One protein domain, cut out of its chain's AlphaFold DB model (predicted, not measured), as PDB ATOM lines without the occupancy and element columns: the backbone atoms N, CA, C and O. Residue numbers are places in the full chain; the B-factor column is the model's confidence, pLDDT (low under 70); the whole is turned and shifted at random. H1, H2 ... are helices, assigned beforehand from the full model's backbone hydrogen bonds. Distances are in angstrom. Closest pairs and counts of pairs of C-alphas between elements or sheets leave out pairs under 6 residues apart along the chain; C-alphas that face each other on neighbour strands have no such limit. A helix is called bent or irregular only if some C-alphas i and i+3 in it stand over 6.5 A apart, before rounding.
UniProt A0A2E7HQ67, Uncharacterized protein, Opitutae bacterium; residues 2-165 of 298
ATOM      1  N   ILE A   2       2.095  31.825  25.186       31.45
ATOM      2  CA  ILE A   2       3.427  32.417  24.976       31.45
ATOM      3  C   ILE A   2       3.836  33.086  26.288       31.45
ATOM      4  O   ILE A   2       3.232  34.082  26.680       31.45
ATOM      5  N   GLN A   3       4.847  32.547  26.971       32.03
ATOM      6  CA  GLN A   3       5.493  33.281  28.055       32.03
ATOM      7  C   GLN A   3       6.163  34.518  27.453       32.03
ATOM      8  O   GLN A   3       7.158  34.412  26.735       32.03
ATOM      9  N   HIS A   4       5.619  35.698  27.749       40.19
ATOM     10  CA  HIS A   4       6.328  36.951  27.534       40.19
ATOM     11  C   HIS A   4       7.521  36.993  28.493       40.19
ATOM     12  O   HIS A   4       7.407  37.482  29.617       40.19
ATOM     13  N   PHE A   5       8.667  36.476  28.047       53.22
ATOM     14  CA  PHE A   5       9.944  36.719  28.704       53.22
ATOM     15  C   PHE A   5      10.153  38.234  28.782       53.22
ATOM     16  O   PHE A   5      10.410  38.898  27.776       53.22
ATOM     17  N   LYS A   6       9.987  38.793  29.986       64.12
ATOM     18  CA  LYS A   6      10.325  40.186  30.272       64.12
ATOM     19  C   LYS A   6      11.840  40.319  30.140       64.12
ATOM     20  O   LYS A   6      12.576  39.799  30.974       64.12
ATOM     21  N   TYR A   7      12.282  41.001  29.084       70.19
ATOM     22  CA  TYR A   7      13.684  41.364  28.893       70.19
ATOM     23  C   TYR A   7      14.222  42.098  30.123       70.19
ATOM     24  O   TYR A   7      13.509  42.908  30.727       70.19
ATOM     25  N   ASN A   8      15.487  41.869  30.468       81.38
ATOM     26  CA  ASN A   8      16.141  42.687  31.485       81.38
ATOM     27  C   ASN A   8      16.397  44.094  30.910       81.38
ATOM     28  O   ASN A   8      17.213  44.255  30.004       81.38
ATOM     29  N   GLY A   9      15.678  45.098  31.423       81.38
ATOM     30  CA  GLY A   9      15.703  46.467  30.894       81.38
ATOM     31  C   GLY A   9      17.078  47.135  30.958       81.38
ATOM     32  O   GLY A   9      17.505  47.721  29.970       81.38
ATOM     33  N   GLU A  10      17.803  46.992  32.071       84.38
ATOM     34  CA  GLU A  10      19.152  47.562  32.210       84.38
ATOM     35  C   GLU A  10      20.149  46.889  31.262       84.38
ATOM     36  O   GLU A  10      20.914  47.563  30.574       84.38
ATOM     37  N   ARG A  11      20.082  45.558  31.120       82.00
ATOM     38  CA  ARG A  11      20.914  44.834  30.148       82.00
ATOM     39  C   ARG A  11      20.609  45.258  28.709       82.00
ATOM     40  O   ARG A  11      21.535  45.431  27.921       82.00
ATOM     41  N   LEU A  12      19.334  45.455  28.370       86.81
ATOM     42  CA  LEU A  12      18.939  45.918  27.040       86.81
ATOM     43  C   LEU A  12      19.517  47.311  26.738       86.81
ATOM     44  O   LEU A  12      20.062  47.487  25.654       86.81
ATOM     45  N   LYS A  13      19.506  48.249  27.701       88.75
ATOM     46  CA  LYS A  13      20.155  49.569  27.552       88.75
ATOM     47  C   LYS A  13      21.649  49.454  27.237       88.75
ATOM     48  O   LYS A  13      22.132  50.177  26.372       88.75
ATOM     49  N   HIS A  14      22.375  48.549  27.900       88.31
ATOM     50  CA  HIS A  14      23.796  48.327  27.607       88.31
ATOM     51  C   HIS A  14      24.020  47.802  26.182       88.31
ATOM     52  O   HIS A  14      24.953  48.250  25.516       88.31
ATOM     53  N   TYR A  15      23.156  46.912  25.682       90.44
ATOM     54  CA  TYR A  15      23.231  46.455  24.292       90.44
ATOM     55  C   TYR A  15      22.805  47.527  23.279       90.44
ATOM     56  O   TYR A  15      23.439  47.630  22.234       90.44
ATOM     57  N   ASP A  16      21.787  48.342  23.567       91.19
ATOM     58  CA  ASP A  16      21.415  49.485  22.719       91.19
ATOM     59  C   ASP A  16      22.581  50.486  22.622       91.19
ATOM     60  O   ASP A  16      22.982  50.851  21.519       91.19
ATOM     61  N   ALA A  17      23.193  50.866  23.750       91.12
ATOM     62  CA  ALA A  17      24.358  51.754  23.774       91.12
ATOM     63  C   ALA A  17      25.566  51.157  23.028       91.12
ATOM     64  O   ALA A  17      26.216  51.851  22.243       91.12
ATOM     65  N   LEU A  18      25.834  49.857  23.215       90.69
ATOM     66  CA  LEU A  18      26.858  49.139  22.458       90.69
ATOM     67  C   LEU A  18      26.593  49.236  20.954       90.69
ATOM     68  O   LEU A  18      27.459  49.704  20.220       90.69
ATOM     69  N   PHE A  19      25.424  48.805  20.480       92.50
ATOM     70  CA  PHE A  19      25.168  48.736  19.045       92.50
ATOM     71  C   PHE A  19      25.058  50.118  18.393       92.50
ATOM     72  O   PHE A  19      25.525  50.266  17.266       92.50
ATOM     73  N   GLU A  20      24.575  51.149  19.090       92.62
ATOM     74  CA  GLU A  20      24.691  52.531  18.604       92.62
ATOM     75  C   GLU A  20      26.160  52.948  18.418       92.62
ATOM     76  O   GLU A  20      26.504  53.473  17.359       92.62
ATOM     77  N   SER A  21      27.050  52.644  19.373       91.62
ATOM     78  CA  SER A  21      28.489  52.935  19.236       91.62
ATOM     79  C   SER A  21      29.169  52.102  18.136       91.62
ATOM     80  O   SER A  21      30.039  52.601  17.422       91.62
ATOM     81  N   VAL A  22      28.746  50.849  17.920       90.69
ATOM     82  CA  VAL A  22      29.264  49.987  16.839       90.69
ATOM     83  C   VAL A  22      28.862  50.536  15.471       90.69
ATOM     84  O   VAL A  22      29.714  50.655  14.587       90.69
ATOM     85  N   LEU A  23      27.595  50.935  15.311       91.00
ATOM     86  CA  LEU A  23      27.080  51.545  14.082       91.00
ATOM     87  C   LEU A  23      27.634  52.960  13.841       91.00
ATOM     88  O   LEU A  23      27.752  53.355  12.684       91.00
ATOM     89  N   ALA A  24      28.017  53.696  14.890       89.62
ATOM     90  CA  ALA A  24      28.741  54.965  14.777       89.62
ATOM     91  C   ALA A  24      30.236  54.787  14.437       89.62
ATOM     92  O   ALA A  24      30.808  55.630  13.757       89.62
ATOM     93  N   GLY A  25      30.857  53.681  14.866       87.75
ATOM     94  CA  GLY A  25      32.310  53.461  14.762       87.75
ATOM     95  C   GLY A  25      33.103  53.878  16.011       87.75
ATOM     96  O   GLY A  25      34.322  53.786  16.022       87.75
ATOM     97  N   GLU A  26      32.414  54.265  17.085       89.81
ATOM     98  CA  GLU A  26      32.967  54.864  18.314       89.81
ATOM     99  C   GLU A  26      33.129  53.844  19.464       89.81
ATOM    100  O   GLU A  26      33.320  54.193  20.628       89.81
ATOM    101  N   HIS A  27      32.993  52.553  19.164       85.25
ATOM    102  CA  HIS A  27      32.912  51.488  20.160       85.25
ATOM    103  C   HIS A  27      34.283  51.087  20.735       85.25
ATOM    104  O   HIS A  27      35.257  50.864  20.015       85.25
ATOM    105  N   SER A  28      34.345  50.855  22.050       84.88
ATOM    106  CA  SER A  28      35.502  50.191  22.661       84.88
ATOM    107  C   SER A  28      35.482  48.695  22.345       84.88
ATOM    108  O   SER A  28      34.609  47.966  22.824       84.88
ATOM    109  N   LYS A  29      36.476  48.214  21.585       79.00
ATOM    110  CA  LYS A  29      36.621  46.793  21.210       79.00
ATOM    111  C   LYS A  29      36.629  45.849  22.421       79.00
ATOM    112  O   LYS A  29      36.087  44.753  22.336       79.00
ATOM    113  N   ALA A  30      37.189  46.274  23.556       77.56
ATOM    114  CA  ALA A  30      37.220  45.474  24.784       77.56
ATOM    115  C   ALA A  30      35.839  45.364  25.459       77.56
ATOM    116  O   ALA A  30      35.445  44.282  25.890       77.56
ATOM    117  N   VAL A  31      35.081  46.465  25.519       78.38
ATOM    118  CA  VAL A  31      33.717  46.476  26.081       78.38
ATOM    119  C   VAL A  31      32.764  45.688  25.180       78.38
ATOM    120  O   VAL A  31      31.992  44.866  25.667       78.38
ATOM    121  N   ALA A  32      32.874  45.886  23.866       80.50
ATOM    122  CA  ALA A  32      32.111  45.159  22.861       80.50
ATOM    123  C   ALA A  32      32.361  43.644  22.925       80.50
ATOM    124  O   ALA A  32      31.402  42.880  23.001       80.50
ATOM    125  N   ALA A  33      33.626  43.211  22.980       79.56
ATOM    126  CA  ALA A  33      33.975  41.797  23.105       79.56
ATOM    127  C   ALA A  33      33.355  41.157  24.358       79.56
ATOM    128  O   ALA A  33      32.680  40.142  24.241       79.56
ATOM    129  N   ASN A  34      33.497  41.780  25.536       77.44
ATOM    130  CA  ASN A  34      32.921  41.262  26.785       77.44
ATOM    131  C   ASN A  34      31.390  41.118  26.730       77.44
ATOM    132  O   ASN A  34      30.840  40.153  27.256       77.44
ATOM    133  N   LEU A  35      30.696  42.061  26.088       76.62
ATOM    134  CA  LEU A  35      29.239  42.024  25.940       76.62
ATOM    135  C   LEU A  35      28.772  40.972  24.915       76.62
ATOM    136  O   LEU A  35      27.709  40.383  25.095       76.62
ATOM    137  N   LEU A  36      29.565  40.687  23.878       80.06
ATOM    138  CA  LEU A  36      29.251  39.681  22.852       80.06
ATOM    139  C   LEU A  36      29.552  38.228  23.279       80.06
ATOM    140  O   LEU A  36      29.217  37.299  22.550       80.06
ATOM    141  N   VAL A  37      30.135  38.011  24.463       78.25
ATOM    142  CA  VAL A  37      30.316  36.672  25.066       78.25
ATOM    143  C   VAL A  37      29.054  36.185  25.807       78.25
ATOM    144  O   VAL A  37      28.926  34.990  26.079       78.25
ATOM    145  N   ASP A  38      28.101  37.071  26.135       67.62
ATOM    146  CA  ASP A  38      26.922  36.728  26.947       67.62
ATOM    147  C   ASP A  38      26.037  35.644  26.302       67.62
ATOM    148  O   ASP A  38      25.833  35.560  25.095       67.62
ATOM    149  N   ILE A  39      25.426  34.826  27.151       56.78
ATOM    150  CA  ILE A  39      24.602  33.672  26.776       56.78
ATOM    151  C   ILE A  39      23.149  34.045  26.414       56.78
ATOM    152  O   ILE A  39      22.310  33.159  26.252       56.78
ATOM    153  N   ARG A  40      22.803  35.341  26.329       66.69
ATOM    154  CA  ARG A  40      21.407  35.837  26.251       66.69
ATOM    155  C   ARG A  40      21.114  36.648  24.988       66.69
ATOM    156  O   ARG A  40      20.846  37.845  25.011       66.69
ATOM    157  N   TRP A  41      21.087  35.946  23.861       72.88
ATOM    158  CA  TRP A  41      20.979  36.529  22.518       72.88
ATOM    159  C   TRP A  41      19.614  37.129  22.151       72.88
ATOM    160  O   TRP A  41      19.482  37.786  21.113       72.88
ATOM    161  N   ALA A  42      18.593  36.957  22.996       76.81
ATOM    162  CA  ALA A  42      17.271  37.548  22.793       76.81
ATOM    163  C   ALA A  42      17.290  39.078  22.971       76.81
ATOM    164  O   ALA A  42      16.726  39.792  22.136       76.81
ATOM    165  N   GLU A  43      17.967  39.580  24.008       84.44
ATOM    166  CA  GLU A  43      18.253  41.002  24.216       84.44
ATOM    167  C   GLU A  43      19.203  41.547  23.141       84.44
ATOM    168  O   GLU A  43      18.897  42.570  22.530       84.44
ATOM    169  N   VAL A  44      20.305  40.840  22.856       88.50
ATOM    170  CA  VAL A  44      21.343  41.264  21.893       88.50
ATOM    171  C   VAL A  44      20.742  41.511  20.504       88.50
ATOM    172  O   VAL A  44      20.848  42.604  19.952       88.50
ATOM    173  N   SER A  45      20.008  40.531  19.965       90.69
ATOM    174  CA  SER A  45      19.324  40.664  18.668       90.69
ATOM    175  C   SER A  45      18.179  41.687  18.678       90.69
ATOM    176  O   SER A  45      17.830  42.223  17.628       90.69
ATOM    177  N   ARG A  46      17.573  41.984  19.840       90.12
ATOM    178  CA  ARG A  46      16.551  43.038  19.972       90.12
ATOM    179  C   ARG A  46      17.171  44.430  19.897       90.12
ATOM    180  O   ARG A  46      16.653  45.258  19.150       90.12
ATOM    181  N   ALA A  47      18.242  44.669  20.649       92.56
ATOM    182  CA  ALA A  47      18.982  45.923  20.616       92.56
ATOM    183  C   ALA A  47      19.550  46.175  19.217       92.56
ATOM    184  O   ALA A  47      19.267  47.216  18.629       92.56
ATOM    185  N   PHE A  48      20.239  45.191  18.625       94.25
ATOM    186  CA  PHE A  48      20.825  45.352  17.295       94.25
ATOM    187  C   PHE A  48      19.770  45.657  16.222       94.25
ATOM    188  O   PHE A  48      19.906  46.648  15.506       94.25
ATOM    189  N   ALA A  49      18.664  44.899  16.168       94.75
ATOM    190  CA  ALA A  49      17.564  45.194  15.246       94.75
ATOM    191  C   ALA A  49      17.003  46.615  15.454       94.75
ATOM    192  O   ALA A  49      16.745  47.323  14.485       94.75
ATOM    193  N   SER A  50      16.861  47.053  16.709       94.81
ATOM    194  CA  SER A  50      16.350  48.386  17.054       94.81
ATOM    195  C   SER A  50      17.310  49.506  16.626       94.81
ATOM    196  O   SER A  50      16.860  50.513  16.083       94.81
ATOM    197  N   CYS A  51      18.623  49.310  16.779       96.00
ATOM    198  CA  CYS A  51      19.656  50.227  16.288       96.00
ATOM    199  C   CYS A  51      19.653  50.307  14.750       96.00
ATOM    200  O   CYS A  51      19.645  51.403  14.191       96.00
ATOM    201  N   LEU A  52      19.580  49.163  14.054       96.38
ATOM    202  CA  LEU A  52      19.488  49.112  12.588       96.38
ATOM    203  C   LEU A  52      18.248  49.845  12.055       96.38
ATOM    204  O   LEU A  52      18.348  50.570  11.067       96.38
ATOM    205  N   LEU A  53      17.097  49.690  12.717       95.06
ATOM    206  CA  LEU A  53      15.849  50.374  12.367       95.06
ATOM    207  C   LEU A  53      15.945  51.896  12.549       95.06
ATOM    208  O   LEU A  53      15.480  52.633  11.683       95.06
ATOM    209  N   ARG A  54      16.565  52.373  13.638       94.94
ATOM    210  CA  ARG A  54      16.803  53.812  13.856       94.94
ATOM    211  C   ARG A  54      17.777  54.378  12.818       94.94
ATOM    212  O   ARG A  54      17.489  55.389  12.185       94.94
ATOM    213  N   ARG A  55      18.918  53.716  12.603       94.62
ATOM    214  CA  ARG A  55      19.973  54.211  11.702       94.62
ATOM    215  C   ARG A  55      19.565  54.189  10.229       94.62
ATOM    216  O   ARG A  55      19.876  55.143   9.522       94.62
ATOM    217  N   SER A  56      18.826  53.174   9.771       95.25
ATOM    218  CA  SER A  56      18.392  53.082   8.366       95.25
ATOM    219  C   SER A  56      17.426  54.199   7.948       95.25
ATOM    220  O   SER A  56      17.440  54.609   6.781       95.25
ATOM    221  N   GLN A  57      16.630  54.710   8.899       93.19
ATOM    222  CA  GLN A  57      15.755  55.872   8.724       93.19
ATOM    223  C   GLN A  57      16.555  57.165   8.536       93.19
ATOM    224  O   GLN A  57      16.228  57.944   7.644       93.19
ATOM    225  N   VAL A  58      17.613  57.365   9.332       92.81
ATOM    226  CA  VAL A  58      18.449  58.578   9.300       92.81
ATOM    227  C   VAL A  58      19.323  58.638   8.045       92.81
ATOM    228  O   VAL A  58      19.400  59.681   7.401       92.81
ATOM    229  N   GLY A  59      19.987  57.543   7.667       90.00
ATOM    230  CA  GLY A  59      21.021  57.611   6.636       90.00
ATOM    231  C   GLY A  59      21.560  56.259   6.172       90.00
ATOM    232  O   GLY A  59      21.029  55.210   6.549       90.00
ATOM    233  N   PRO A  60      22.590  56.259   5.305       91.44
ATOM    234  CA  PRO A  60      23.363  55.054   5.035       91.44
ATOM    235  C   PRO A  60      24.006  54.550   6.333       91.44
ATOM    236  O   PRO A  60      24.498  55.331   7.146       91.44
ATOM    237  N   ILE A  61      24.004  53.233   6.520       94.06
ATOM    238  CA  ILE A  61      24.759  52.582   7.590       94.06
ATOM    239  C   ILE A  61      26.168  52.335   7.045       94.06
ATOM    240  O   ILE A  61      26.312  51.927   5.892       94.06
ATOM    241  N   ARG A  62      27.200  52.634   7.842       93.44
ATOM    242  CA  ARG A  62      28.602  52.402   7.463       93.44
ATOM    243  C   ARG A  62      28.877  50.899   7.251       93.44
ATOM    244  O   ARG A  62      28.199  50.100   7.896       93.44
ATOM    245  N   PRO A  63      29.895  50.514   6.460       94.00
ATOM    246  CA  PRO A  63      30.304  49.118   6.338       94.00
ATOM    247  C   PRO A  63      30.659  48.494   7.697       94.00
ATOM    248  O   PRO A  63      31.400  49.097   8.479       94.00
ATOM    249  N   LEU A  64      30.142  47.293   7.971       94.00
ATOM    250  CA  LEU A  64      30.285  46.602   9.259       94.00
ATOM    251  C   LEU A  64      31.146  45.334   9.212       94.00
ATOM    252  O   LEU A  64      31.625  44.920  10.262       94.00
ATOM    253  N   ALA A  65      31.347  44.712   8.045       92.88
ATOM    254  CA  ALA A  65      31.882  43.347   7.958       92.88
ATOM    255  C   ALA A  65      33.257  43.168   8.634       92.88
ATOM    256  O   ALA A  65      33.412  42.317   9.508       92.88
ATOM    257  N   ALA A  66      34.243  44.007   8.296       91.44
ATOM    258  CA  ALA A  66      35.581  43.924   8.890       91.44
ATOM    259  C   ALA A  66      35.572  44.220  10.403       91.44
ATOM    260  O   ALA A  66      36.145  43.473  11.195       91.44
ATOM    261  N   ASP A  67      34.869  45.274  10.821       89.94
ATOM    262  CA  ASP A  67      34.817  45.687  12.225       89.94
ATOM    263  C   ASP A  67      34.091  44.670  13.105       89.94
ATOM    264  O   ASP A  67      34.584  44.318  14.177       89.94
ATOM    265  N   PHE A  68      32.945  44.160  12.655       91.06
ATOM    266  CA  PHE A  68      32.202  43.133  13.380       91.06
ATOM    267  C   PHE A  68      32.980  41.806  13.406       91.06
ATOM    268  O   PHE A  68      32.946  41.106  14.417       91.06
ATOM    269  N   GLY A  69      33.755  41.512  12.354       91.50
ATOM    270  CA  GLY A  69      34.704  40.396  12.314       91.50
ATOM    271  C   GLY A  69      35.770  40.522  13.404       91.50
ATOM    272  O   GLY A  69      35.962  39.612  14.207       91.50
ATOM    273  N   HIS A  70      36.393  41.697  13.532       90.56
ATOM    274  CA  HIS A  70      37.337  41.978  14.616       90.56
ATOM    275  C   HIS A  70      36.703  41.925  16.015       90.56
ATOM    276  O   HIS A  70      37.385  41.570  16.980       90.56
ATOM    277  N   LEU A  71      35.419  42.269  16.151       90.56
ATOM    278  CA  LEU A  71      34.696  42.159  17.419       90.56
ATOM    279  C   LEU A  71      34.430  40.708  17.822       90.56
ATOM    280  O   LEU A  71      34.679  40.362  18.978       90.56
ATOM    281  N   ILE A  72      33.961  39.861  16.899       91.44
ATOM    282  CA  ILE A  72      33.700  38.449  17.207       91.44
ATOM    283  C   ILE A  72      35.005  37.665  17.405       91.44
ATOM    284  O   ILE A  72      35.089  36.875  18.344       91.44
ATOM    285  N   ASP A  73      36.058  37.974  16.637       92.19
ATOM    286  CA  ASP A  73      37.421  37.478  16.868       92.19
ATOM    287  C   ASP A  73      37.879  37.776  18.296       92.19
ATOM    288  O   ASP A  73      38.367  36.892  19.006       92.19
ATOM    289  N   ARG A  74      37.698  39.024  18.745       91.06
ATOM    290  CA  ARG A  74      38.118  39.424  20.085       91.06
ATOM    291  C   ARG A  74      37.243  38.809  21.177       91.06
ATOM    292  O   ARG A  74      37.767  38.477  22.236       91.06
ATOM    293  N   ALA A  75      35.946  38.621  20.934       90.38
ATOM    294  CA  ALA A  75      35.058  37.902  21.847       90.38
ATOM    295  C   ALA A  75      35.482  36.428  22.000       90.38
ATOM    296  O   ALA A  75      35.574  35.934  23.123       90.38
ATOM    297  N   ALA A  76      35.822  35.752  20.897       91.38
ATOM    298  CA  ALA A  76      36.317  34.376  20.903       91.38
ATOM    299  C   ALA A  76      37.668  34.242  21.635       91.38
ATOM    300  O   ALA A  76      37.836  33.350  22.469       91.38
ATOM    301  N   GLU A  77      38.607  35.169  21.412       92.06
ATOM    302  CA  GLU A  77      39.862  35.229  22.176       92.06
ATOM    303  C   GLU A  77      39.637  35.417  23.677       92.06
ATOM    304  O   GLU A  77      40.256  34.718  24.477       92.06
ATOM    305  N   VAL A  78      38.770  36.354  24.069       89.19
ATOM    306  CA  VAL A  78      38.510  36.667  25.482       89.19
ATOM    307  C   VAL A  78      37.792  35.513  26.189       89.19
ATOM    308  O   VAL A  78      38.103  35.229  27.342       89.19
ATOM    309  N   ALA A  79      36.870  34.824  25.511       89.12
ATOM    310  CA  ALA A  79      36.119  33.712  26.093       89.12
ATOM    311  C   ALA A  79      36.874  32.372  26.097       89.12
ATOM    312  O   ALA A  79      36.684  31.573  27.014       89.12
ATOM    313  N   PHE A  80      37.689  32.098  25.071       91.19
ATOM    314  CA  PHE A  80      38.225  30.753  24.802       91.19
ATOM    315  C   PHE A  80      39.744  30.707  24.581       91.19
ATOM    316  O   PHE A  80      40.295  29.627  24.368       91.19
ATOM    317  N   GLY A  81      40.434  31.852  24.577       93.69
ATOM    318  CA  GLY A  81      41.866  31.932  24.268       93.69
ATOM    319  C   GLY A  81      42.215  31.555  22.823       93.69
ATOM    320  O   GLY A  81      43.374  31.264  22.525       93.69
ATOM    321  N   THR A  82      41.235  31.496  21.915       92.69
ATOM    322  CA  THR A  82      41.449  31.045  20.535       92.69
ATOM    323  C   THR A  82      40.382  31.565  19.572       92.69
ATOM    324  O   THR A  82      39.237  31.777  19.957       92.69
ATOM    325  N   ARG A  83      40.767  31.712  18.299       92.88
ATOM    326  CA  ARG A  83      39.876  31.982  17.154       92.88
ATOM    327  C   ARG A  83      39.608  30.734  16.302       92.88
ATOM    328  O   ARG A  83      38.834  30.771  15.354       92.88
ATOM    329  N   ALA A  84      40.285  29.618  16.589       91.38
ATOM    330  CA  ALA A  84      40.218  28.427  15.752       91.38
ATOM    331  C   ALA A  84      38.852  27.742  15.903       91.38
ATOM    332  O   ALA A  84      38.608  27.115  16.931       91.38
ATOM    333  N   HIS A  85      38.001  27.818  14.872       90.19
ATOM    334  CA  HIS A  85      36.624  27.287  14.837       90.19
ATOM    335  C   HIS A  85      36.451  25.921  15.522       90.19
ATOM    336  O   HIS A  85      35.623  25.782  16.415       90.19
ATOM    337  N   ALA A  86      37.310  24.947  15.203       89.88
ATOM    338  CA  ALA A  86      37.269  23.591  15.767       89.88
ATOM    339  C   ALA A  86      37.522  23.498  17.292       89.88
ATOM    340  O   ALA A  86      37.361  22.429  17.879       89.88
ATOM    341  N   ARG A  87      37.949  24.592  17.934       91.81
ATOM    342  CA  ARG A  87      38.142  24.736  19.387       91.81
ATOM    343  C   ARG A  87      37.086  25.638  20.041       91.81
ATOM    344  O   ARG A  87      37.060  25.737  21.265       91.81
ATOM    345  N   ILE A  88      36.226  26.285  19.253       90.81
ATOM    346  CA  ILE A  88      35.127  27.114  19.752       90.81
ATOM    347  C   ILE A  88      33.976  26.195  20.197       90.81
ATOM    348  O   ILE A  88      33.557  25.325  19.430       90.81
ATOM    349  N   PRO A  89      33.423  26.363  21.411       89.75
ATOM    350  CA  PRO A  89      32.277  25.578  21.854       89.75
ATOM    351  C   PRO A  89      31.062  25.737  20.931       89.75
ATOM    352  O   PRO A  89      30.682  26.849  20.561       89.75
ATOM    353  N   SER A  90      30.384  24.628  20.633       88.31
ATOM    354  CA  SER A  90      29.226  24.604  19.725       88.31
ATOM    355  C   SER A  90      28.082  25.534  20.142       88.31
ATOM    356  O   SER A  90      27.370  26.038  19.278       88.31
ATOM    357  N   TRP A  91      27.929  25.819  21.441       87.44
ATOM    358  CA  TRP A  91      26.941  26.782  21.936       87.44
ATOM    359  C   TRP A  91      27.223  28.214  21.460       87.44
ATOM    360  O   TRP A  91      26.284  28.952  21.181       87.44
ATOM    361  N   PHE A  92      28.493  28.612  21.329       88.44
ATOM    362  CA  PHE A  92      28.871  29.942  20.842       88.44
ATOM    363  C   PHE A  92      28.604  30.051  19.339       88.44
ATOM    364  O   PHE A  92      28.028  31.033  18.879       88.44
ATOM    365  N   LEU A  93      28.921  28.989  18.592       89.94
ATOM    366  CA  LEU A  93      28.622  28.900  17.164       89.94
ATOM    367  C   LEU A  93      27.107  28.999  16.902       89.94
ATOM    368  O   LEU A  93      26.657  29.853  16.142       89.94
ATOM    369  N   GLN A  94      26.302  28.199  17.613       87.25
ATOM    370  CA  GLN A  94      24.832  28.231  17.544       87.25
ATOM    371  C   GLN A  94      24.236  29.583  17.957       87.25
ATOM    372  O   GLN A  94      23.198  29.988  17.433       87.25
ATOM    373  N   ASN A  95      24.879  30.293  18.884       87.25
ATOM    374  CA  ASN A  95      24.448  31.616  19.315       87.25
ATOM    375  C   ASN A  95      24.589  32.670  18.204       87.25
ATOM    376  O   ASN A  95      23.681  33.487  18.050       87.25
ATOM    377  N   ASN A  96      25.646  32.613  17.385       90.25
ATOM    378  CA  ASN A  96      25.780  33.479  16.208       90.25
ATOM    379  C   ASN A  96      24.691  33.186  15.161       90.25
ATOM    380  O   ASN A  96      24.078  34.116  14.633       90.25
ATOM    381  N   GLU A  97      24.363  31.909  14.926       88.38
ATOM    382  CA  GLU A  97      23.236  31.531  14.056       88.38
ATOM    383  C   GLU A  97      21.904  32.088  14.597       88.38
ATOM    384  O   GLU A  97      21.127  32.732  13.885       88.38
ATOM    385  N   ALA A  98      21.658  31.903  15.898       87.31
ATOM    386  CA  ALA A  98      20.460  32.391  16.569       87.31
ATOM    387  C   ALA A  98      20.367  33.927  16.560       87.31
ATOM    388  O   ALA A  98      19.268  34.468  16.418       87.31
ATOM    389  N   PHE A  99      21.491  34.634  16.677       90.38
ATOM    390  CA  PHE A  99      21.566  36.090  16.585       90.38
ATOM    391  C   PHE A  99      21.159  36.598  15.203       90.38
ATOM    392  O   PHE A  99      20.273  37.453  15.115       90.38
ATOM    393  N   LEU A 100      21.743  36.043  14.136       91.88
ATOM    394  CA  LEU A 100      21.417  36.401  12.755       91.88
ATOM    395  C   LEU A 100      19.931  36.159  12.460       91.88
ATOM    396  O   LEU A 100      19.208  37.085  12.076       91.88
ATOM    397  N   ALA A 101      19.437  34.950  12.741       88.81
ATOM    398  CA  ALA A 101      18.046  34.589  12.489       88.81
ATOM    399  C   ALA A 101      17.049  35.395  13.341       88.81
ATOM    400  O   ALA A 101      16.012  35.844  12.846       88.81
ATOM    401  N   SER A 102      17.352  35.625  14.622       88.81
ATOM    402  CA  SER A 102      16.460  36.374  15.512       88.81
ATOM    403  C   SER A 102      16.510  37.887  15.265       88.81
ATOM    404  O   SER A 102      15.531  38.572  15.568       88.81
ATOM    405  N   THR A 103      17.598  38.423  14.704       92.88
ATOM    406  CA  THR A 103      17.661  39.813  14.215       92.88
ATOM    407  C   THR A 103      16.829  39.955  12.944       92.88
ATOM    408  O   THR A 103      15.950  40.816  12.899       92.88
ATOM    409  N   MET A 104      17.012  39.055  11.968       92.12
ATOM    410  CA  MET A 104      16.223  39.015  10.732       92.12
ATOM    411  C   MET A 104      14.718  38.996  11.020       92.12
ATOM    412  O   MET A 104      13.978  39.859  10.548       92.12
ATOM    413  N   GLN A 105      14.269  38.070  11.876       88.06
ATOM    414  CA  GLN A 105      12.859  37.960  12.251       88.06
ATOM    415  C   GLN A 105      12.316  39.252  12.882       88.06
ATOM    416  O   GLN A 105      11.162  39.607  12.638       88.06
ATOM    417  N   LYS A 106      13.114  39.968  13.688       89.94
ATOM    418  CA  LYS A 106      12.687  41.233  14.313       89.94
ATOM    419  C   LYS A 106      12.574  42.366  13.299       89.94
ATOM    420  O   LYS A 106      11.575  43.078  13.350       89.94
ATOM    421  N   LEU A 107      13.529  42.497  12.375       93.06
ATOM    422  CA  LEU A 107      13.455  43.471  11.278       93.06
ATOM    423  C   LEU A 107      12.201  43.232  10.428       93.06
ATOM    424  O   LEU A 107      11.378  44.130  10.280       93.06
ATOM    425  N   LEU A 108      12.007  41.995   9.960       89.88
ATOM    426  CA  LEU A 108      10.835  41.587   9.184       89.88
ATOM    427  C   LEU A 108       9.516  41.867   9.927       89.88
ATOM    428  O   LEU A 108       8.596  42.451   9.357       89.88
ATOM    429  N   THR A 109       9.430  41.506  11.213       87.50
ATOM    430  CA  THR A 109       8.225  41.736  12.035       87.50
ATOM    431  C   THR A 109       7.938  43.225  12.233       87.50
ATOM    432  O   THR A 109       6.780  43.636  12.144       87.50
ATOM    433  N   GLU A 110       8.959  44.048  12.490       90.50
ATOM    434  CA  GLU A 110       8.761  45.490  12.652       90.50
ATOM    435  C   GLU A 110       8.372  46.150  11.326       90.50
ATOM    436  O   GLU A 110       7.458  46.966  11.332       90.50
ATOM    437  N   PHE A 111       8.959  45.750  10.193       91.19
ATOM    438  CA  PHE A 111       8.575  46.278   8.881       91.19
ATOM    439  C   PHE A 111       7.156  45.860   8.437       91.19
ATOM    440  O   PHE A 111       6.532  46.606   7.688       91.19
ATOM    441  N   LEU A 112       6.590  44.739   8.919       86.81
ATOM    442  CA  LEU A 112       5.140  44.485   8.770       86.81
ATOM    443  C   LEU A 112       4.306  45.462   9.596       86.81
ATOM    444  O   LEU A 112       3.283  45.962   9.139       86.81
ATOM    445  N   ARG A 113       4.713  45.675  10.850       87.38
ATOM    446  CA  ARG A 113       3.959  46.466  11.829       87.38
ATOM    447  C   ARG A 113       4.033  47.967  11.544       87.38
ATOM    448  O   ARG A 113       3.124  48.710  11.906       87.38
ATOM    449  N   ARG A 114       5.136  48.403  10.943       87.81
ATOM    450  CA  ARG A 114       5.450  49.768  10.531       87.81
ATOM    451  C   ARG A 114       6.152  49.708   9.170       87.81
ATOM    452  O   ARG A 114       7.382  49.634   9.133       87.81
ATOM    453  N   PRO A 115       5.385  49.711   8.065       86.69
ATOM    454  CA  PRO A 115       5.942  49.734   6.720       86.69
ATOM    455  C   PRO A 115       6.960  50.865   6.554       86.69
ATOM    456  O   PRO A 115       6.688  52.016   6.892       86.69
ATOM    457  N   ALA A 116       8.138  50.512   6.050       89.50
ATOM    458  CA  ALA A 116       9.243  51.428   5.795       89.50
ATOM    459  C   ALA A 116       9.476  51.563   4.286       89.50
ATOM    460  O   ALA A 116       9.099  50.686   3.506       89.50
ATOM    461  N   ALA A 117      10.133  52.644   3.859       92.38
ATOM    462  CA  ALA A 117      10.494  52.799   2.453       92.38
ATOM    463  C   ALA A 117      11.474  51.681   2.023       92.38
ATOM    464  O   ALA A 117      12.353  51.323   2.816       92.38
ATOM    465  N   PRO A 118      11.417  51.171   0.773       91.94
ATOM    466  CA  PRO A 118      12.318  50.115   0.305       91.94
ATOM    467  C   PRO A 118      13.799  50.413   0.561       91.94
ATOM    468  O   PRO A 118      14.529  49.544   1.021       91.94
ATOM    469  N   LEU A 119      14.238  51.664   0.383       94.31
ATOM    470  CA  LEU A 119      15.612  52.086   0.674       94.31
ATOM    471  C   LEU A 119      16.015  51.892   2.152       94.31
ATOM    472  O   LEU A 119      17.146  51.498   2.432       94.31
ATOM    473  N   GLN A 120      15.105  52.133   3.101       95.25
ATOM    474  CA  GLN A 120      15.355  51.933   4.536       95.25
ATOM    475  C   GLN A 120      15.456  50.437   4.869       95.25
ATOM    476  O   GLN A 120      16.369  50.024   5.587       95.25
ATOM    477  N   MET A 121      14.580  49.612   4.283       95.44
ATOM    478  CA  MET A 121      14.663  48.152   4.402       95.44
ATOM    479  C   MET A 121      15.983  47.628   3.820       95.44
ATOM    480  O   MET A 121      16.707  46.908   4.509       95.44
ATOM    481  N   ARG A 122      16.373  48.075   2.615       95.56
ATOM    482  CA  ARG A 122      17.636  47.670   1.974       95.56
ATOM    483  C   ARG A 122      18.878  48.071   2.772       95.56
ATOM    484  O   ARG A 122      19.825  47.292   2.840       95.56
ATOM    485  N   ARG A 123      18.878  49.236   3.431       96.69
ATOM    486  CA  ARG A 123      19.958  49.650   4.353       96.69
ATOM    487  C   ARG A 123      20.061  48.724   5.569       96.69
ATOM    488  O   ARG A 123      21.154  48.260   5.881       96.69
ATOM    489  N   ALA A 124      18.938  48.422   6.224       96.62
ATOM    490  CA  ALA A 124      18.920  47.550   7.401       96.62
ATOM    491  C   ALA A 124      19.338  46.106   7.067       96.62
ATOM    492  O   ALA A 124      20.147  45.519   7.786       96.62
ATOM    493  N   PHE A 125      18.845  45.548   5.956       95.69
ATOM    494  CA  PHE A 125      19.260  44.221   5.498       95.69
ATOM    495  C   PHE A 125      20.723  44.198   5.029       95.69
ATOM    496  O   PHE A 125      21.419  43.242   5.343       95.69
ATOM    497  N   THR A 126      21.226  45.249   4.368       95.94
ATOM    498  CA  THR A 126      22.653  45.362   3.984       95.94
ATOM    499  C   THR A 126      23.571  45.241   5.196       95.94
ATOM    500  O   THR A 126      24.468  44.404   5.194       95.94
ATOM    501  N   ALA A 127      23.296  45.999   6.258       96.44
ATOM    502  CA  ALA A 127      24.063  45.917   7.497       96.44
ATOM    503  C   ALA A 127      23.993  44.516   8.141       96.44
ATOM    504  O   ALA A 127      24.987  44.031   8.680       96.44
ATOM    505  N   LEU A 128      22.848  43.827   8.054       96.19
ATOM    506  CA  LEU A 128      22.722  42.447   8.535       96.19
ATOM    507  C   LEU A 128      23.485  41.435   7.658       96.19
ATOM    508  O   LEU A 128      24.056  40.495   8.203       96.19
ATOM    509  N   PHE A 129      23.551  41.628   6.335       95.00
ATOM    510  CA  PHE A 129      24.387  40.809   5.446       95.00
ATOM    511  C   PHE A 129      25.876  40.968   5.748       95.00
ATOM    512  O   PHE A 129      26.596  39.978   5.764       95.00
ATOM    513  N   GLU A 130      26.335  42.185   6.029       95.69
ATOM    514  CA  GLU A 130      27.728  42.445   6.409       95.69
ATOM    515  C   GLU A 130      28.080  41.845   7.776       95.69
ATOM    516  O   GLU A 130      29.177  41.328   7.965       95.69
ATOM    517  N   VAL A 131      27.139  41.836   8.721       95.50
ATOM    518  CA  VAL A 131      27.314  41.119   9.991       95.50
ATOM    519  C   VAL A 131      27.267  39.597   9.802       95.50
ATOM    520  O   VAL A 131      27.991  38.880  10.483       95.50
ATOM    521  N   ALA A 132      26.491  39.075   8.850       94.50
ATOM    522  CA  ALA A 132      26.543  37.656   8.498       94.50
ATOM    523  C   ALA A 132      27.864  37.268   7.801       94.50
ATOM    524  O   ALA A 132      28.407  36.205   8.085       94.50
ATOM    525  N   GLU A 133      28.414  38.147   6.958       93.62
ATOM    526  CA  GLU A 133      29.750  38.016   6.355       93.62
ATOM    527  C   GLU A 133      30.840  37.951   7.437       93.62
ATOM    528  O   GLU A 133      31.719  37.098   7.379       93.62
ATOM    529  N   ALA A 134      30.738  38.789   8.474       93.12
ATOM    530  CA  ALA A 134      31.634  38.766   9.630       93.12
ATOM    531  C   ALA A 134      31.530  37.482  10.477       93.12
ATOM    532  O   ALA A 134      32.518  37.025  11.048       93.12
ATOM    533  N   LEU A 135      30.323  36.918  10.597       92.88
ATOM    534  CA  LEU A 135      30.029  35.796  11.492       92.88
ATOM    535  C   LEU A 135      30.168  34.414  10.842       92.88
ATOM    536  O   LEU A 135      30.139  33.418  11.566       92.88
ATOM    537  N   LYS A 136      30.340  34.318   9.518       90.50
ATOM    538  CA  LYS A 136      30.356  33.042   8.777       90.50
ATOM    539  C   LYS A 136      31.389  32.028   9.295       90.50
ATOM    540  O   LYS A 136      31.082  30.845   9.407       90.50
ATOM    541  N   SER A 137      32.562  32.499   9.725       89.75
ATOM    542  CA  SER A 137      33.632  31.678  10.324       89.75
ATOM    543  C   SER A 137      33.369  31.263  11.781       89.75
ATOM    544  O   SER A 137      34.160  30.523  12.362       89.75
ATOM    545  N   TYR A 138      32.260  31.719  12.371       90.50
ATOM    546  CA  TYR A 138      31.811  31.437  13.738       90.50
ATOM    547  C   TYR A 138      30.381  30.861  13.776       90.50
ATOM    548  O   TYR A 138      29.675  31.009  14.775       90.50
ATOM    549  N   MET A 139      29.962  30.185  12.703       88.69
ATOM    550  CA  MET A 139      28.716  29.412  12.613       88.69
ATOM    551  C   MET A 139      28.948  27.903  12.806       88.69
ATOM    552  O   MET A 139      30.084  27.447  12.906       88.69
ATOM    553  N   GLY A 140      27.883  27.101  12.894       82.62
ATOM    554  CA  GLY A 140      27.978  25.658  13.149       82.62
ATOM    555  C   GLY A 140      28.567  24.848  11.988       82.62
ATOM    556  O   GLY A 140      29.234  23.843  12.231       82.62
ATOM    557  N   LEU A 141      28.352  25.289  10.745       79.00
ATOM    558  CA  LEU A 141      28.929  24.690   9.535       79.00
ATOM    559  C   LEU A 141      30.248  25.392   9.192       79.00
ATOM    560  O   LEU A 141      30.257  26.602   8.962       79.00
ATOM    561  N   ARG A 142      31.360  24.648   9.147       75.56
ATOM    562  CA  ARG A 142      32.699  25.221   8.908       75.56
ATOM    563  C   ARG A 142      32.864  25.682   7.461       75.56
ATOM    564  O   ARG A 142      33.558  26.654   7.194       75.56
ATOM    565  N   GLU A 143      32.181  25.002   6.552       73.94
ATOM    566  CA  GLU A 143      32.131  25.237   5.109       73.94
ATOM    567  C   GLU A 143      31.519  26.607   4.755       73.94
ATOM    568  O   GLU A 143      31.629  27.062   3.621       73.94
ATOM    569  N   LEU A 144      30.893  27.295   5.720       77.81
ATOM    570  CA  LEU A 144      30.424  28.669   5.541       77.81
ATOM    571  C   LEU A 144      31.549  29.708   5.607       77.81
ATOM    572  O   LEU A 144      31.334  30.817   5.119       77.81
ATOM    573  N   ALA A 145      32.727  29.376   6.147       78.75
ATOM    574  CA  ALA A 145      33.869  30.292   6.220       78.75
ATOM    575  C   ALA A 145      34.266  30.843   4.836       78.75
ATOM    576  O   ALA A 145      34.551  32.032   4.703       78.75
ATOM    577  N   ASP A 146      34.178  30.003   3.804       77.44
ATOM    578  CA  ASP A 146      34.528  30.341   2.418       77.44
ATOM    579  C   ASP A 146      33.308  30.823   1.597       77.44
ATOM    580  O   ASP A 146      33.423  31.174   0.428       77.44
ATOM    581  N   SER A 147      32.117  30.879   2.209       78.44
ATOM    582  CA  SER A 147      30.871  31.342   1.574       78.44
ATOM    583  C   SER A 147      30.673  32.862   1.698       78.44
ATOM    584  O   SER A 147      31.466  33.548   2.340       78.44
ATOM    585  N   THR A 148      29.597  33.415   1.125       84.31
ATOM    586  CA  THR A 148      29.213  34.826   1.354       84.31
ATOM    587  C   THR A 148      28.266  34.980   2.548       84.31
ATOM    588  O   THR A 148      27.529  34.059   2.908       84.31
ATOM    589  N   GLY A 149      28.184  36.183   3.115       87.06
ATOM    590  CA  GLY A 149      27.270  36.533   4.202       87.06
ATOM    591  C   GLY A 149      25.793  36.277   3.881       87.06
ATOM    592  O   GLY A 149      25.009  36.012   4.788       87.06
ATOM    593  N   ALA A 150      25.401  36.269   2.603       86.88
ATOM    594  CA  ALA A 150      24.062  35.840   2.196       86.88
ATOM    595  C   ALA A 150      23.843  34.337   2.450       86.88
ATOM    596  O   ALA A 150      22.827  33.968   3.038       86.88
ATOM    597  N   HIS A 151      24.809  33.483   2.098       82.25
ATOM    598  CA  HIS A 151      24.768  32.043   2.382       82.25
ATOM    599  C   HIS A 151      24.766  31.767   3.888       82.25
ATOM    600  O   HIS A 151      23.906  31.037   4.380       82.25
ATOM    601  N   ALA A 152      25.674  32.412   4.626       86.56
ATOM    602  CA  ALA A 152      25.747  32.328   6.081       86.56
ATOM    603  C   ALA A 152      24.409  32.721   6.735       86.56
ATOM    604  O   ALA A 152      23.847  31.964   7.530       86.56
ATOM    605  N   LEU A 153      23.833  33.857   6.329       89.25
ATOM    606  CA  LEU A 153      22.541  34.315   6.827       89.25
ATOM    607  C   LEU A 153      21.438  33.300   6.532       89.25
ATOM    608  O   LEU A 153      20.717  32.939   7.457       89.25
ATOM    609  N   MET A 154      21.331  32.791   5.301       82.94
ATOM    610  CA  MET A 154      20.347  31.760   4.956       82.94
ATOM    611  C   MET A 154      20.498  30.485   5.788       82.94
ATOM    612  O   MET A 154      19.489  29.964   6.251       82.94
ATOM    613  N   CYS A 155      21.715  29.985   6.015       81.19
ATOM    614  CA  CYS A 155      21.937  28.775   6.811       81.19
ATOM    615  C   CYS A 155      21.526  28.965   8.278       81.19
ATOM    616  O   CYS A 155      20.770  28.150   8.810       81.19
ATOM    617  N   ALA A 156      21.920  30.082   8.903       86.12
ATOM    618  CA  ALA A 156      21.496  30.444  10.261       86.12
ATOM    619  C   ALA A 156      19.963  30.455  10.395       86.12
ATOM    620  O   ALA A 156      19.364  29.998  11.369       86.12
ATOM    621  N   VAL A 157      19.335  30.991   9.358       80.38
ATOM    622  CA  VAL A 157      17.906  31.219   9.214       80.38
ATOM    623  C   VAL A 157      17.150  29.917   8.871       80.38
ATOM    624  O   VAL A 157      16.036  29.718   9.353       80.38
ATOM    625  N   ALA A 158      17.766  28.975   8.151       75.94
ATOM    626  CA  ALA A 158      17.243  27.636   7.861       75.94
ATOM    627  C   ALA A 158      17.134  26.764   9.120       75.94
ATOM    628  O   ALA A 158      16.127  26.078   9.329       75.94
ATOM    629  N   HIS A 159      18.180  26.806   9.952       71.44
ATOM    630  CA  HIS A 159      18.292  26.059  11.207       71.44
ATOM    631  C   HIS A 159      17.438  26.656  12.336       71.44
ATOM    632  O   HIS A 159      17.198  26.006  13.359       71.44
ATOM    633  N   ALA A 160      16.955  27.888  12.166       70.50
ATOM    634  CA  ALA A 160      16.159  28.572  13.164       70.50
ATOM    635  C   ALA A 160      14.837  27.841  13.460       70.50
ATOM    636  O   ALA A 160      14.091  27.422  12.573       70.50
ATOM    637  N   ARG A 161      14.492  27.768  14.753       59.12
ATOM    638  CA  ARG A 161      13.166  27.315  15.218       59.12
ATOM    639  C   ARG A 161      12.054  28.334  14.946       59.12
ATOM    640  O   ARG A 161      10.880  28.006  15.083       59.12
ATOM    641  N   TYR A 162      12.420  29.569  14.609       57.62
ATOM    642  CA  TYR A 162      11.487  30.616  14.212       57.62
ATOM    643  C   TYR A 162      11.061  30.341  12.769       57.62
ATOM    644  O   TYR A 162      11.809  30.624  11.840       57.62
ATOM    645  N   ASP A 163       9.887  29.738  12.589       55.88
ATOM    646  CA  ASP A 163       9.411  29.295  11.278       55.88
ATOM    647  C   ASP A 163       8.913  30.475  10.424       55.88
ATOM    648  O   ASP A 163       7.722  30.777  10.334       55.88
ATOM    649  N   PHE A 164       9.859  31.228   9.870       60.16
ATOM    650  CA  PHE A 164       9.598  32.439   9.090       60.16
ATOM    651  C   PHE A 164       9.468  32.157   7.576       60.16
ATOM    652  O   PHE A 164       8.825  32.945   6.885       60.16
ATOM    653  N   LEU A 165      10.003  31.023   7.080       54.97
ATOM    654  CA  LEU A 165       9.694  30.475   5.743       54.97
ATOM    655  C   LEU A 165       8.344  29.744   5.735       54.97
ATOM    656  O   LEU A 165       7.602  29.851   4.765       54.97
TER     657      LEU A 165
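What this domain is: This is residues 2 to 165 of the 298 residues of an uncharacterized protein of Opitutae bacterium (UniProt A0A2E7HQ67). Picture helices stacked in layers: the long hairpin of H5 and H6 lies in the middle, H7 crosses one side of it, and H3 and H4 pack on its other side. Farther out on that other side, H1 packs on H3 and H2 packs on H4. The printed part has 164 residues with seven named helices, H1 to H7 in order along the chain, and no named strand; the class is all helix. It is compact, with a radius of gyration of the C-alphas of 14.9 A, and spans 43 by 36 by 33 A.

How they stand to each other: Start with H1, residues 9 to 24, and go on to H2, residues 29 to 36; they are close but not clearly touching, with the C-alphas of Leu 18 and Ala 32 closest at 6.6 A. H1 touches H3, residues 41 to 58, at a steep tilt of 46 degrees, the same way; the closest C-alphas are those of Asp 16 and Ala 47, 4.8 A apart. Next, H4, residues 65 to 80, touches H2 with residues 71 to 78 alone, closest at the C-alphas of Ala 33 and Ala 75, 4.2 A. H5, residues 90 to 113, and H6, residues 118 to 138, form a helical hairpin, opposite ways at a shallow tilt of 5 degrees; their closest C-alphas, of Leu 93 and Tyr 138, are 5.3 A apart. H3, H5 and H6 make a bundle, three helices that touch one another. H6 is the hub, touching H3, H4, H5 and H7, residues 149 to 158. H7 is about perpendicular to H5, at 90 degrees, and to H6, at 85 degrees; the C-alphas of Glu 133 and Gly 149 come to 3.6 A. H1 and H7 are apart. Every O i to N i+4 pair is within hydrogen-bond range in H1, H2, H4, H5 and H7; in H3 it is 13 of 14 and in H6 15 of 17.

Where its parts are: Find C-alpha 9 at (15.703, 46.467, 30.894), where H1 begins; it runs 22.4 A. H3 measures 25.8 A and H4 22.0 A. H5, the longest, runs 34.3 A from C-alpha 90 at (29.226, 24.604, 19.725). H6 runs 30.2 A, with a kink of 26 degrees near residue 132, and is irregular: C-alphas 134 and 137 are 7.4 A apart. H7 ends at C-alpha 158, (17.243, 27.636, 7.861).

The domain as a whole: Look to Gly 81 and Pro 115 for the two C-alphas farthest apart, 43.8 A. The printed part has no cut, and no link is long. Mean pLDDT of the printed part is 85.7; residues 2 to 6, 38 to 40 and 161 to 165 are under 70.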